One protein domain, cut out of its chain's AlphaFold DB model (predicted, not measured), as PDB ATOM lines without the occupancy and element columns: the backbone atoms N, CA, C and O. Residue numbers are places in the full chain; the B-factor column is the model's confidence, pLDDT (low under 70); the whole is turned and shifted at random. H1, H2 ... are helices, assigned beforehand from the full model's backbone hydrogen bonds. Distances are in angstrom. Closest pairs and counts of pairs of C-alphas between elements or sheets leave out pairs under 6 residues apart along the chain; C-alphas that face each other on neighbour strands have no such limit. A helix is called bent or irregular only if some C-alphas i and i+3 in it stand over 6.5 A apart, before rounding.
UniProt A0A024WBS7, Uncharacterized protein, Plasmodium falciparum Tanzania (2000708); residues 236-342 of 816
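This is residues 236 to 342 of the 816 residues of an uncharacterized protein of Plasmodium falciparum Tanzania (2000708) (UniProt A0A024WBS7). Long helix H2 runs nearly the length of a rod; H1 and H4 pack along it in an up-and-down bundle, each running against the one before, and short H3 lies crosswise toward one end. The printed part has 107 residues with four named helices, H1 to H4 in order, all helix. It is only just loose, close to compact: radius of gyration of the C-alphas 16.1 A, spans 53 by 26 by 18 A.

H2, residues 270 to 301, measures 46.0 A from first to last C-alpha. H1, residues 236 to 256, 29.9 A, begins at C-alpha 236 (22.593, 4.446, 10.008). H3, residues 310 to 317, measures 10.5 A. H4, residues 326 to 340, 21.3 A, ends at C-alpha 340 (27.573, 12.601, -19.104); it is irregular, C-alphas 327 and 330 being 7.6 A apart.

H1 and H2, a helical hairpin, touch at a shallow tilt of 13 degrees, opposite ways; their closest C-alphas, Leu 237 and Leu 293, are 6.6 A apart. H2 touches H4 with residues 276 to 287 alone, closest C-alphas Ile 283 and Leu 333, 6.9 A. H3 touches H2 about perpendicular, at 89 degrees, closest C-alphas Ala 310 and Ser 294, 5.2 A. Every O i to N i+4 pair is within hydrogen-bond range in H1, H2 and H3, and 9 of 11 in H4.

The printed part has no cut; the H1 to H2 link is long. Confidence is under 70 in 35 residues, among them 260 to 269 and 319 to 332.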
ATOM      1  N   TRP A 236      21.683   4.829  11.088       95.38
ATOM      2  CA  TRP A 236      22.593   4.446  10.008       95.38
ATOM      3  C   TRP A 236      21.991   4.728   8.628       95.38
ATOM      4  O   TRP A 236      22.718   5.155   7.740       95.38
ATOM      5  N   LEU A 237      20.672   4.592   8.452       91.69
ATOM      6  CA  LEU A 237      19.996   5.010   7.222       91.69
ATOM      7  C   LEU A 237      20.129   6.518   6.969       91.69
ATOM      8  O   LEU A 237      20.452   6.922   5.853       91.69
ATOM      9  N   MET A 238      19.899   7.345   7.995       89.31
ATOM     10  CA  MET A 238      20.075   8.801   7.888       89.31
ATOM     11  C   MET A 238      21.531   9.170   7.590       89.31
ATOM     12  O   MET A 238      21.791  10.028   6.750       89.31
ATOM     13  N   GLU A 239      22.484   8.520   8.256       92.31
ATOM     14  CA  GLU A 239      23.915   8.721   8.009       92.31
ATOM     15  C   GLU A 239      24.291   8.348   6.573       92.31
ATOM     16  O   GLU A 239      24.933   9.130   5.873       92.31
ATOM     17  N   TRP A 240      23.827   7.191   6.096       92.31
ATOM     18  CA  TRP A 240      24.075   6.730   4.735       92.31
ATOM     19  C   TRP A 240      23.497   7.692   3.691       92.31
ATOM     20  O   TRP A 240      24.161   8.002   2.696       92.31
ATOM     21  N   ALA A 241      22.287   8.209   3.920       88.50
ATOM     22  CA  ALA A 241      21.663   9.203   3.051       88.50
ATOM     23  C   ALA A 241      22.487  10.505   2.999       88.50
ATOM     24  O   ALA A 241      22.719  11.044   1.914       88.50
ATOM     25  N   TYR A 242      23.017  10.953   4.142       87.12
ATOM     26  CA  TYR A 242      23.873  12.141   4.241       87.12
ATOM     27  C   TYR A 242      25.199  11.983   3.511       87.12
ATOM     28  O   TYR A 242      25.610  12.855   2.740       87.12
ATOM     29  N   ASP A 243      25.856  10.844   3.699       88.69
ATOM     30  CA  ASP A 243      27.088  10.528   2.987       88.69
ATOM     31  C   ASP A 243      26.855  10.415   1.478       88.69
ATOM     32  O   ASP A 243      27.696  10.846   0.683       88.69
ATOM     33  N   THR A 244      25.719   9.855   1.064       87.88
ATOM     34  CA  THR A 244      25.369   9.696  -0.352       87.88
ATOM     35  C   THR A 244      25.123  11.041  -1.021       87.88
ATOM     36  O   THR A 244      25.680  11.287  -2.092       87.88
ATOM     37  N   ASP A 245      24.368  11.940  -0.387       84.75
ATOM     38  CA  ASP A 245      24.107  13.279  -0.925       84.75
ATOM     39  C   ASP A 245      25.383  14.128  -1.023       84.75
ATOM     40  O   ASP A 245      25.651  14.764  -2.046       84.75
ATOM     41  N   TYR A 246      26.243  14.059  -0.006       85.12
ATOM     42  CA  TYR A 246      27.538  14.728  -0.044       85.12
ATOM     43  C   TYR A 246      28.416  14.223  -1.199       85.12
ATOM     44  O   TYR A 246      28.946  15.012  -1.986       85.12
ATOM     45  N   ASN A 247      28.551  12.901  -1.334       87.56
ATOM     46  CA  ASN A 247      29.370  12.295  -2.383       87.56
ATOM     47  C   ASN A 247      28.776  12.506  -3.783       87.56
ATOM     48  O   ASN A 247      29.536  12.665  -4.736       87.56
ATOM     49  N   LYS A 248      27.444  12.574  -3.920       87.00
ATOM     50  CA  LYS A 248      26.767  12.958  -5.168       87.00
ATOM     51  C   LYS A 248      27.299  14.293  -5.681       87.00
ATOM     52  O   LYS A 248      27.691  14.378  -6.841       87.00
ATOM     53  N   ASN A 249      27.361  15.309  -4.822       85.06
ATOM     54  CA  ASN A 249      27.827  16.639  -5.218       85.06
ATOM     55  C   ASN A 249      29.309  16.628  -5.629       85.06
ATOM     56  O   ASN A 249      29.681  17.259  -6.618       85.06
ATOM     57  N   LEU A 250      30.150  15.851  -4.934       87.94
ATOM     58  CA  LEU A 250      31.545  15.648  -5.339       87.94
ATOM     59  C   LEU A 250      31.655  14.982  -6.714       87.94
ATOM     60  O   LEU A 250      32.431  15.435  -7.554       87.94
ATOM     61  N   TRP A 251      30.860  13.941  -6.968       89.06
ATOM     62  CA  TRP A 251      30.810  13.276  -8.269       89.06
ATOM     63  C   TRP A 251      30.307  14.193  -9.374       89.06
ATOM     64  O   TRP A 251      30.881  14.195 -10.458       89.06
ATOM     65  N   TYR A 252      29.281  14.999  -9.108       86.75
ATOM     66  CA  TYR A 252      28.760  15.957 -10.079       86.75
ATOM     67  C   TYR A 252      29.839  16.957 -10.476       86.75
ATOM     68  O   TYR A 252      30.127  17.082 -11.662       86.75
ATOM     69  N   ASN A 253      30.516  17.557  -9.497       87.56
ATOM     70  CA  ASN A 253      31.632  18.467  -9.751       87.56
ATOM     71  C   ASN A 253      32.762  17.780 -10.526       87.56
ATOM     72  O   ASN A 253      33.325  18.367 -11.446       87.56
ATOM     73  N   LYS A 254      33.075  16.521 -10.194       87.12
ATOM     74  CA  LYS A 254      34.107  15.746 -10.890       87.12
ATOM     75  C   LYS A 254      33.739  15.488 -12.351       87.12
ATOM     76  O   LYS A 254      34.586  15.637 -13.223       87.12
ATOM     77  N   LEU A 255      32.495  15.118 -12.634       82.50
ATOM     78  CA  LEU A 255      32.030  14.866 -14.000       82.50
ATOM     79  C   LEU A 255      31.835  16.158 -14.800       82.50
ATOM     80  O   LEU A 255      32.022  16.152 -16.011       82.50
ATOM     81  N   ASP A 256      31.475  17.265 -14.157       81.88
ATOM     82  CA  ASP A 256      31.317  18.557 -14.831       81.88
ATOM     83  C   ASP A 256      32.654  19.290 -15.045       81.88
ATOM     84  O   ASP A 256      32.708  20.239 -15.835       81.88
ATOM     85  N   ASP A 257      33.739  18.848 -14.396       80.56
ATOM     86  CA  ASP A 257      35.070  19.430 -14.563       80.56
ATOM     87  C   ASP A 257      35.516  19.358 -16.031       80.56
ATOM     88  O   ASP A 257      35.714  18.291 -16.623       80.56
ATOM     89  N   SER A 258      35.736  20.542 -16.605       67.75
ATOM     90  CA  SER A 258      36.270  20.739 -17.954       67.75
ATOM     91  C   SER A 258      37.537  19.921 -18.249       67.75
ATOM     92  O   SER A 258      37.731  19.504 -19.392       67.75
ATOM     93  N   LYS A 259      38.367  19.630 -17.236       73.25
ATOM     94  CA  LYS A 259      39.589  18.818 -17.356       73.25
ATOM     95  C   LYS A 259      39.305  17.348 -17.634       73.25
ATOM     96  O   LYS A 259      40.069  16.714 -18.358       73.25
ATOM     97  N   ASN A 260      38.202  16.823 -17.103       66.31
ATOM     98  CA  ASN A 260      37.775  15.446 -17.344       66.31
ATOM     99  C   ASN A 260      37.067  15.297 -18.696       66.31
ATOM    100  O   ASN A 260      36.857  14.177 -19.144       66.31
ATOM    101  N   LYS A 261      36.741  16.420 -19.363       64.94
ATOM    102  CA  LYS A 261      36.176  16.506 -20.723       64.94
ATOM    103  C   LYS A 261      34.878  15.709 -20.945       64.94
ATOM    104  O   LYS A 261      34.413  15.582 -22.074       64.94
ATOM    105  N   CYS A 262      34.193  15.322 -19.868       62.16
ATOM    106  CA  CYS A 262      32.865  14.696 -19.889       62.16
ATOM    107  C   CYS A 262      31.722  15.654 -20.292       62.16
ATOM    108  O   CYS A 262      30.547  15.303 -20.232       62.16
ATOM    109  N   ASN A 263      32.051  16.879 -20.720       54.81
ATOM    110  CA  ASN A 263      31.106  17.870 -21.245       54.81
ATOM    111  C   ASN A 263      30.842  17.715 -22.755       54.81
ATOM    112  O   ASN A 263      30.142  18.542 -23.340       54.81
ATOM    113  N   ARG A 264      31.410  16.690 -23.402       54.09
ATOM    114  CA  ARG A 264      31.219  16.391 -24.829       54.09
ATOM    115  C   ARG A 264      30.111  15.352 -25.022       54.09
ATOM    116  O   ARG A 264      29.957  14.453 -24.208       54.09
ATOM    117  N   ILE A 265      29.404  15.450 -26.152       47.12
ATOM    118  CA  ILE A 265      28.310  14.552 -26.590       47.12
ATOM    119  C   ILE A 265      28.733  13.065 -26.588       47.12
ATOM    120  O   ILE A 265      27.892  12.180 -26.457       47.12
ATOM    121  N   CYS A 266      30.039  12.782 -26.672       52.00
ATOM    122  CA  CYS A 266      30.609  11.470 -26.378       52.00
ATOM    123  C   CYS A 266      31.887  11.615 -25.532       52.00
ATOM    124  O   CYS A 266      32.777  12.379 -25.934       52.00
ATOM    125  N   PRO A 267      32.048  10.852 -24.435       54.12
ATOM    126  CA  PRO A 267      33.322  10.713 -23.735       54.12
ATOM    127  C   PRO A 267      34.331   9.929 -24.591       54.12
ATOM    128  O   PRO A 267      34.520   8.722 -24.442       54.12
ATOM    129  N   LYS A 268      34.969  10.618 -25.546       54.88
ATOM    130  CA  LYS A 268      36.022  10.042 -26.402       54.88
ATOM    131  C   LYS A 268      37.354   9.921 -25.660       54.88
ATOM    132  O   LYS A 268      38.164   9.069 -26.013       54.88
ATOM    133  N   GLU A 269      37.587  10.742 -24.635       67.75
ATOM    134  CA  GLU A 269      38.811  10.669 -23.843       67.75
ATOM    135  C   GLU A 269      38.771   9.530 -22.814       67.75
ATOM    136  O   GLU A 269      37.825   9.412 -22.032       67.75
ATOM    137  N   GLU A 270      39.847   8.740 -22.759       74.81
ATOM    138  CA  GLU A 270      40.032   7.649 -21.786       74.81
ATOM    139  C   GLU A 270      39.851   8.101 -20.331       74.81
ATOM    140  O   GLU A 270      39.316   7.366 -19.502       74.81
ATOM    141  N   ILE A 271      40.213   9.353 -20.032       81.38
ATOM    142  CA  ILE A 271      40.014   9.957 -18.710       81.38
ATOM    143  C   ILE A 271      38.524   9.983 -18.352       81.38
ATOM    144  O   ILE A 271      38.156   9.519 -17.272       81.38
ATOM    145  N   CYS A 272      37.655  10.448 -19.257       78.94
ATOM    146  CA  CYS A 272      36.225  10.496 -18.976       78.94
ATOM    147  C   CYS A 272      35.627   9.090 -18.859       78.94
ATOM    148  O   CYS A 272      34.889   8.826 -17.916       78.94
ATOM    149  N   LYS A 273      35.991   8.155 -19.749       79.81
ATOM    150  CA  LYS A 273      35.525   6.758 -19.658       79.81
ATOM    151  C   LYS A 273      35.890   6.123 -18.315       79.81
ATOM    152  O   LYS A 273      35.048   5.487 -17.683       79.81
ATOM    153  N   SER A 274      37.126   6.330 -17.857       85.88
ATOM    154  CA  SER A 274      37.596   5.876 -16.545       85.88
ATOM    155  C   SER A 274      36.769   6.485 -15.409       85.88
ATOM    156  O   SER A 274      36.292   5.758 -14.535       85.88
ATOM    157  N   GLU A 275      36.554   7.801 -15.416       87.88
ATOM    158  CA  GLU A 275      35.765   8.471 -14.376       87.88
ATOM    159  C   GLU A 275      34.295   8.051 -14.385       87.88
ATOM    160  O   GLU A 275      33.719   7.792 -13.330       87.88
ATOM    161  N   CYS A 276      33.714   7.862 -15.563       82.56
ATOM    162  CA  CYS A 276      32.369   7.343 -15.744       82.56
ATOM    163  C   CYS A 276      32.210   5.901 -15.263       82.56
ATOM    164  O   CYS A 276      31.214   5.585 -14.614       82.56
ATOM    165  N   LYS A 277      33.205   5.036 -15.496       86.50
ATOM    166  CA  LYS A 277      33.223   3.675 -14.940       86.50
ATOM    167  C   LYS A 277      33.248   3.701 -13.411       86.50
ATOM    168  O   LYS A 277      32.489   2.970 -12.778       86.50
ATOM    169  N   LYS A 278      34.080   4.561 -12.811       91.44
ATOM    170  CA  LYS A 278      34.130   4.727 -11.348       91.44
ATOM    171  C   LYS A 278      32.814   5.281 -10.803       91.44
ATOM    172  O   LYS A 278      32.339   4.801  -9.778       91.44
ATOM    173  N   TYR A 279      32.210   6.244 -11.496       90.06
ATOM    174  CA  TYR A 279      30.923   6.809 -11.107       90.06
ATOM    175  C   TYR A 279      29.804   5.769 -11.176       90.06
ATOM    176  O   TYR A 279      29.043   5.638 -10.221       90.06
ATOM    177  N   LYS A 280      29.743   4.967 -12.246       86.75
ATOM    178  CA  LYS A 280      28.775   3.871 -12.373       86.75
ATOM    179  C   LYS A 280      28.927   2.850 -11.251       86.75
ATOM    180  O   LYS A 280      27.949   2.543 -10.581       86.75
ATOM    181  N   ALA A 281      30.158   2.407 -10.990       89.31
ATOM    182  CA  ALA A 281      30.448   1.499  -9.885       89.31
ATOM    183  C   ALA A 281      30.032   2.092  -8.529       89.31
ATOM    184  O   ALA A 281      29.506   1.381  -7.677       89.31
ATOM    185  N   TRP A 282      30.224   3.399  -8.335       92.12
ATOM    186  CA  TRP A 282      29.765   4.094  -7.136       92.12
ATOM    187  C   TRP A 282      28.231   4.139  -7.039       92.12
ATOM    188  O   TRP A 282      27.703   3.825  -5.976       92.12
ATOM    189  N   ILE A 283      27.504   4.444  -8.125       85.00
ATOM    190  CA  ILE A 283      26.027   4.387  -8.156       85.00
ATOM    191  C   ILE A 283      25.539   2.979  -7.810       85.00
ATOM    192  O   ILE A 283      24.672   2.819  -6.954       85.00
ATOM    193  N   ASP A 284      26.102   1.957  -8.455       82.12
ATOM    194  CA  ASP A 284      25.698   0.564  -8.261       82.12
ATOM    195  C   ASP A 284      25.975   0.101  -6.828       82.12
ATOM    196  O   ASP A 284      25.125  -0.541  -6.207       82.12
ATOM    197  N   LYS A 285      27.111   0.518  -6.255       89.44
ATOM    198  CA  LYS A 285      27.406   0.314  -4.836       89.44
ATOM    199  C   LYS A 285      26.360   0.987  -3.947       89.44
ATOM    200  O   LYS A 285      25.858   0.344  -3.035       89.44
ATOM    201  N   LYS A 286      25.995   2.247  -4.203       89.31
ATOM    202  CA  LYS A 286      24.992   2.963  -3.395       89.31
ATOM    203  C   LYS A 286      23.599   2.350  -3.496       89.31
ATOM    204  O   LYS A 286      22.925   2.249  -2.476       89.31
ATOM    205  N   ASN A 287      23.202   1.863  -4.669       81.69
ATOM    206  CA  ASN A 287      21.976   1.077  -4.815       81.69
ATOM    207  C   ASN A 287      22.004  -0.158  -3.904       81.69
ATOM    208  O   ASN A 287      21.073  -0.375  -3.133       81.69
ATOM    209  N   ASN A 288      23.095  -0.925  -3.947       85.06
ATOM    210  CA  ASN A 288      23.253  -2.126  -3.130       85.06
ATOM    211  C   ASN A 288      23.294  -1.817  -1.621       85.06
ATOM    212  O   ASN A 288      22.617  -2.488  -0.843       85.06
ATOM    213  N   ASP A 289      24.046  -0.789  -1.209       90.62
ATOM    214  CA  ASP A 289      24.109  -0.345   0.186       90.62
ATOM    215  C   ASP A 289      22.686  -0.037   0.713       90.62
ATOM    216  O   ASP A 289      22.303  -0.479   1.796       90.62
ATOM    217  N   PHE A 290      21.876   0.685  -0.075       88.38
ATOM    218  CA  PHE A 290      20.506   1.046   0.297       88.38
ATOM    219  C   PHE A 290      19.569  -0.159   0.380       88.38
ATOM    220  O   PHE A 290      18.740  -0.213   1.290       88.38
ATOM    221  N   THR A 291      19.691  -1.126  -0.536       82.44
ATOM    222  CA  THR A 291      18.913  -2.375  -0.492       82.44
ATOM    223  C   THR A 291      19.138  -3.100   0.831       82.44
ATOM    224  O   THR A 291      18.179  -3.360   1.555       82.44
ATOM    225  N   ILE A 292      20.400  -3.325   1.199       86.75
ATOM    226  CA  ILE A 292      20.779  -4.017   2.439       86.75
ATOM    227  C   ILE A 292      20.250  -3.271   3.668       86.75
ATOM    228  O   ILE A 292      19.614  -3.857   4.547       86.75
ATOM    229  N   LEU A 293      20.483  -1.957   3.730       90.31
ATOM    230  CA  LEU A 293      20.005  -1.126   4.834       90.31
ATOM    231  C   LEU A 293      18.474  -1.152   4.941       90.31
ATOM    232  O   LEU A 293      17.935  -1.192   6.046       90.31
ATOM    233  N   SER A 294      17.768  -1.175   3.810       85.88
ATOM    234  CA  SER A 294      16.304  -1.215   3.766       85.88
ATOM    235  C   SER A 294      15.737  -2.550   4.242       85.88
ATOM    236  O   SER A 294      14.775  -2.568   5.010       85.88
ATOM    237  N   GLU A 295      16.345  -3.668   3.846       85.44
ATOM    238  CA  GLU A 295      15.961  -5.003   4.318       85.44
ATOM    239  C   GLU A 295      16.121  -5.125   5.837       85.44
ATOM    240  O   GLU A 295      15.220  -5.594   6.542       85.44
ATOM    241  N   ILE A 296      17.238  -4.626   6.367       90.12
ATOM    242  CA  ILE A 296      17.509  -4.648   7.807       90.12
ATOM    243  C   ILE A 296      16.590  -3.665   8.540       90.12
ATOM    244  O   ILE A 296      16.070  -3.990   9.609       90.12
ATOM    245  N   TYR A 297      16.283  -2.506   7.952       89.44
ATOM    246  CA  TYR A 297      15.291  -1.583   8.508       89.44
ATOM    247  C   TYR A 297      13.944  -2.285   8.693       89.44
ATOM    248  O   TYR A 297      13.369  -2.227   9.783       89.44
ATOM    249  N   LEU A 298      13.470  -3.001   7.669       85.56
ATOM    250  CA  LEU A 298      12.226  -3.768   7.741       85.56
ATOM    251  C   LEU A 298      12.300  -4.852   8.815       85.56
ATOM    252  O   LEU A 298      11.345  -5.013   9.571       85.56
ATOM    253  N   LYS A 299      13.430  -5.562   8.933       87.50
ATOM    254  CA  LYS A 299      13.645  -6.599   9.955       87.50
ATOM    255  C   LYS A 299      13.461  -6.062  11.376       87.50
ATOM    256  O   LYS A 299      12.788  -6.708  12.180       87.50
ATOM    257  N   TYR A 300      14.031  -4.898  11.677       86.44
ATOM    258  CA  TYR A 300      14.056  -4.340  13.032       86.44
ATOM    259  C   TYR A 300      12.870  -3.422  13.361       86.44
ATOM    260  O   TYR A 300      12.576  -3.227  14.540       86.44
ATOM    261  N   ASN A 301      12.133  -2.928  12.361       83.62
ATOM    262  CA  ASN A 301      10.976  -2.044  12.560       83.62
ATOM    263  C   ASN A 301       9.605  -2.738  12.361       83.62
ATOM    264  O   ASN A 301       8.578  -2.063  12.395       83.62
ATOM    265  N   LYS A 302       9.544  -4.080  12.235       69.25
ATOM    266  CA  LYS A 302       8.299  -4.852  11.966       69.25
ATOM    267  C   LYS A 302       7.112  -4.561  12.897       69.25
ATOM    268  O   LYS A 302       5.971  -4.721  12.484       69.25
ATOM    269  N   LYS A 303       7.364  -4.222  14.168       62.28
ATOM    270  CA  LYS A 303       6.327  -4.108  15.219       62.28
ATOM    271  C   LYS A 303       6.020  -2.675  15.651       62.28
ATOM    272  O   LYS A 303       5.056  -2.453  16.373       62.28
ATOM    273  N   SER A 304       6.861  -1.723  15.269       59.25
ATOM    274  CA  SER A 304       6.789  -0.348  15.744       59.25
ATOM    275  C   SER A 304       7.426   0.550  14.704       59.25
ATOM    276  O   SER A 304       8.648   0.627  14.626       59.25
ATOM    277  N   SER A 305       6.611   1.213  13.893       55.22
ATOM    278  CA  SER A 305       6.978   2.522  13.361       55.22
ATOM    279  C   SER A 305       5.785   3.196  12.689       55.22
ATOM    280  O   SER A 305       4.880   2.558  12.158       55.22
ATOM    281  N   LEU A 306       5.833   4.527  12.707       59.84
ATOM    282  CA  LEU A 306       5.021   5.424  11.888       59.84
ATOM    283  C   LEU A 306       5.261   5.223  10.370       59.84
ATOM    284  O   LEU A 306       4.480   5.734   9.574       59.84
ATOM    285  N   TYR A 307       6.346   4.528   9.982       69.88
ATOM    286  CA  TYR A 307       6.884   4.458   8.616       69.88
ATOM    287  C   TYR A 307       7.139   3.007   8.197       69.88
ATOM    288  O   TYR A 307       8.053   2.353   8.702       69.88
ATOM    289  N   LYS A 308       6.363   2.514   7.235       71.19
ATOM    290  CA  LYS A 308       6.364   1.115   6.790       71.19
ATOM    291  C   LYS A 308       7.642   0.720   6.055       71.19
ATOM    292  O   LYS A 308       7.975  -0.461   6.027       71.19
ATOM    293  N   THR A 309       8.357   1.675   5.464       77.56
ATOM    294  CA  THR A 309       9.573   1.414   4.682       77.56
ATOM    295  C   THR A 309      10.723   2.331   5.087       77.56
ATOM    296  O   THR A 309      10.519   3.434   5.596       77.56
ATOM    297  N   ALA A 310      11.951   1.883   4.816       81.94
ATOM    298  CA  ALA A 310      13.164   2.681   4.998       81.94
ATOM    299  C   ALA A 310      13.091   3.989   4.184       81.94
ATOM    300  O   ALA A 310      13.514   5.051   4.634       81.94
ATOM    301  N   PHE A 311      12.461   3.908   3.011       75.00
ATOM    302  CA  PHE A 311      12.185   5.044   2.152       75.00
ATOM    303  C   PHE A 311      11.213   6.054   2.778       75.00
ATOM    304  O   PHE A 311      11.506   7.244   2.782       75.00
ATOM    305  N   GLU A 312      10.079   5.611   3.330       76.44
ATOM    306  CA  GLU A 312       9.132   6.493   4.036       76.44
ATOM    307  C   GLU A 312       9.789   7.185   5.232       76.44
ATOM    308  O   GLU A 312       9.588   8.382   5.440       76.44
ATOM    309  N   TYR A 313      10.609   6.440   5.982       82.44
ATOM    310  CA  TYR A 313      11.371   6.983   7.099       82.44
ATOM    311  C   TYR A 313      12.313   8.095   6.636       82.44
ATOM    312  O   TYR A 313      12.264   9.192   7.193       82.44
ATOM    313  N   LEU A 314      13.113   7.855   5.588       80.94
ATOM    314  CA  LEU A 314      13.969   8.894   5.016       80.94
ATOM    315  C   LEU A 314      13.141  10.057   4.488       80.94
ATOM    316  O   LEU A 314      13.411  11.184   4.861       80.94
ATOM    317  N   LYS A 315      12.098   9.810   3.692       75.19
ATOM    318  CA  LYS A 315      11.251  10.864   3.122       75.19
ATOM    319  C   LYS A 315      10.736  11.824   4.194       75.19
ATOM    320  O   LYS A 315      10.825  13.024   3.993       75.19
ATOM    321  N   GLN A 316      10.256  11.312   5.327       75.00
ATOM    322  CA  GLN A 316       9.730  12.158   6.402       75.00
ATOM    323  C   GLN A 316      10.828  12.798   7.265       75.00
ATOM    324  O   GLN A 316      10.692  13.925   7.734       75.00
ATOM    325  N   LYS A 317      11.919  12.082   7.550       78.12
ATOM    326  CA  LYS A 317      12.989  12.588   8.430       78.12
ATOM    327  C   LYS A 317      13.971  13.506   7.699       78.12
ATOM    328  O   LYS A 317      14.631  14.317   8.342       78.12
ATOM    329  N   TRP A 318      14.036  13.408   6.375       74.94
ATOM    330  CA  TRP A 318      14.887  14.193   5.479       74.94
ATOM    331  C   TRP A 318      14.236  15.513   5.019       74.94
ATOM    332  O   TRP A 318      14.769  16.208   4.156       74.94
ATOM    333  N   ASP A 319      13.114  15.918   5.628       56.09
ATOM    334  CA  ASP A 319      12.308  17.101   5.265       56.09
ATOM    335  C   ASP A 319      13.040  18.465   5.376       56.09
ATOM    336  O   ASP A 319      12.483  19.514   5.036       56.09
ATOM    337  N   LYS A 320      14.308  18.495   5.814       54.28
ATOM    338  CA  LYS A 320      15.119  19.721   5.902       54.28
ATOM    339  C   LYS A 320      15.586  20.255   4.528       54.28
ATOM    340  O   LYS A 320      15.991  21.413   4.456       54.28
ATOM    341  N   TYR A 321      15.449  19.490   3.436       53.28
ATOM    342  CA  TYR A 321      15.820  19.905   2.068       53.28
ATOM    343  C   TYR A 321      14.665  19.722   1.071       53.28
ATOM    344  O   TYR A 321      14.713  18.838   0.218       53.28
ATOM    345  N   LYS A 322      13.642  20.585   1.141       46.09
ATOM    346  CA  LYS A 322      12.448  20.622   0.257       46.09
ATOM    347  C   LYS A 322      12.710  20.563  -1.267       46.09
ATOM    348  O   LYS A 322      11.755  20.489  -2.032       46.09
ATOM    349  N   GLU A 323      13.963  20.591  -1.709       47.00
ATOM    350  CA  GLU A 323      14.376  20.538  -3.113       47.00
ATOM    351  C   GLU A 323      14.763  19.131  -3.606       47.00
ATOM    352  O   GLU A 323      14.850  18.915  -4.813       47.00
ATOM    353  N   LEU A 324      14.962  18.147  -2.718       44.56
ATOM    354  CA  LEU A 324      15.360  16.789  -3.110       44.56
ATOM    355  C   LEU A 324      14.303  15.760  -2.718       44.56
ATOM    356  O   LEU A 324      14.216  15.311  -1.577       44.56
ATOM    357  N   ASN A 325      13.532  15.323  -3.712       55.88
ATOM    358  CA  ASN A 325      12.729  14.118  -3.593       55.88
ATOM    359  C   ASN A 325      13.677  12.909  -3.530       55.88
ATOM    360  O   ASN A 325      14.229  12.504  -4.551       55.88
ATOM    361  N   PHE A 326      13.868  12.316  -2.347       53.03
ATOM    362  CA  PHE A 326      14.697  11.112  -2.195       53.03
ATOM    363  C   PHE A 326      14.209   9.963  -3.103       53.03
ATOM    364  O   PHE A 326      15.007   9.109  -3.475       53.03
ATOM    365  N   SER A 327      12.933   9.981  -3.538       50.75
ATOM    366  CA  SER A 327      12.368   9.031  -4.520       50.75
ATOM    367  C   SER A 327      13.126   9.034  -5.834       50.75
ATOM    368  O   SER A 327      13.149   8.016  -6.512       50.75
ATOM    369  N   SER A 328      13.730  10.170  -6.184       59.47
ATOM    370  CA  SER A 328      14.457  10.360  -7.427       59.47
ATOM    371  C   SER A 328      15.959  10.495  -7.212       59.47
ATOM    372  O   SER A 328      16.648  10.849  -8.158       59.47
ATOM    373  N   ILE A 329      16.519  10.222  -6.020       69.00
ATOM    374  CA  ILE A 329      17.976  10.359  -5.826       69.00
ATOM    375  C   ILE A 329      18.732   9.446  -6.793       69.00
ATOM    376  O   ILE A 329      19.629   9.899  -7.497       69.00
ATOM    377  N   PHE A 330      18.306   8.190  -6.921       66.75
ATOM    378  CA  PHE A 330      18.899   7.255  -7.870       66.75
ATOM    379  C   PHE A 330      18.549   7.596  -9.316       66.75
ATOM    380  O   PHE A 330      19.405   7.450 -10.182       66.75
ATOM    381  N   ASP A 331      17.352   8.120  -9.583       64.75
ATOM    382  CA  ASP A 331      16.983   8.595 -10.920       64.75
ATOM    383  C   ASP A 331      17.845   9.789 -11.348       64.75
ATOM    384  O   ASP A 331      18.304   9.832 -12.481       64.75
ATOM    385  N   GLN A 332      18.155  10.719 -10.442       69.75
ATOM    386  CA  GLN A 332      19.049  11.854 -10.682       69.75
ATOM    387  C   GLN A 332      20.488  11.391 -10.916       69.75
ATOM    388  O   GLN A 332      21.137  11.857 -11.854       69.75
ATOM    389  N   LEU A 333      20.980  10.461 -10.091       74.31
ATOM    390  CA  LEU A 333      22.305   9.862 -10.258       74.31
ATOM    391  C   LEU A 333      22.419   9.150 -11.611       74.31
ATOM    392  O   LEU A 333      23.363   9.380 -12.370       74.31
ATOM    393  N   ASN A 334      21.422   8.333 -11.944       69.31
ATOM    394  CA  ASN A 334      21.348   7.640 -13.222       69.31
ATOM    395  C   ASN A 334      21.207   8.632 -14.378       69.31
ATOM    396  O   ASN A 334      21.927   8.500 -15.358       69.31
ATOM    397  N   ALA A 335      20.371   9.663 -14.270       67.44
ATOM    398  CA  ALA A 335      20.226  10.697 -15.292       67.44
ATOM    399  C   ALA A 335      21.548  11.434 -15.533       67.44
ATOM    400  O   ALA A 335      21.937  11.636 -16.680       67.44
ATOM    401  N   LYS A 336      22.294  11.785 -14.476       74.81
ATOM    402  CA  LYS A 336      23.631  12.381 -14.612       74.81
ATOM    403  C   LYS A 336      24.586  11.431 -15.332       74.81
ATOM    404  O   LYS A 336      25.302  11.871 -16.229       74.81
ATOM    405  N   TYR A 337      24.566  10.146 -14.981       75.44
ATOM    406  CA  TYR A 337      25.348   9.118 -15.663       75.44
ATOM    407  C   TYR A 337      24.955   8.999 -17.144       75.44
ATOM    408  O   TYR A 337      25.813   9.113 -18.011       75.44
ATOM    409  N   TYR A 338      23.672   8.872 -17.472       67.19
ATOM    410  CA  TYR A 338      23.215   8.793 -18.861       67.19
ATOM    411  C   TYR A 338      23.566  10.049 -19.665       67.19
ATOM    412  O   TYR A 338      23.992   9.939 -20.808       67.19
ATOM    413  N   ASN A 339      23.469  11.232 -19.057       70.00
ATOM    414  CA  ASN A 339      23.752  12.501 -19.727       70.00
ATOM    415  C   ASN A 339      25.247  12.769 -19.956       70.00
ATOM    416  O   ASN A 339      25.592  13.489 -20.889       70.00
ATOM    417  N   LYS A 340      26.132  12.268 -19.084       73.06
ATOM    418  CA  LYS A 340      27.573  12.601 -19.104       73.06
ATOM    419  C   LYS A 340      28.477  11.437 -19.497       73.06
ATOM    420  O   LYS A 340      29.591  11.661 -19.958       73.06
ATOM    421  N   CYS A 341      28.019  10.212 -19.272       70.75
ATOM    422  CA  CYS A 341      28.845   9.012 -19.329       70.75
ATOM    423  C   CYS A 341      28.393   7.991 -20.360       70.75
ATOM    424  O   CYS A 341      29.220   7.216 -20.837       70.75
ATOM    425  N   ILE A 342      27.110   7.982 -20.714       61.41
ATOM    426  CA  ILE A 342      26.624   7.155 -21.808       61.41
ATOM    427  C   ILE A 342      26.712   7.964 -23.093       61.41
ATOM    428  O   ILE A 342      26.095   9.017 -23.233       61.41
TER     429      ILE A 342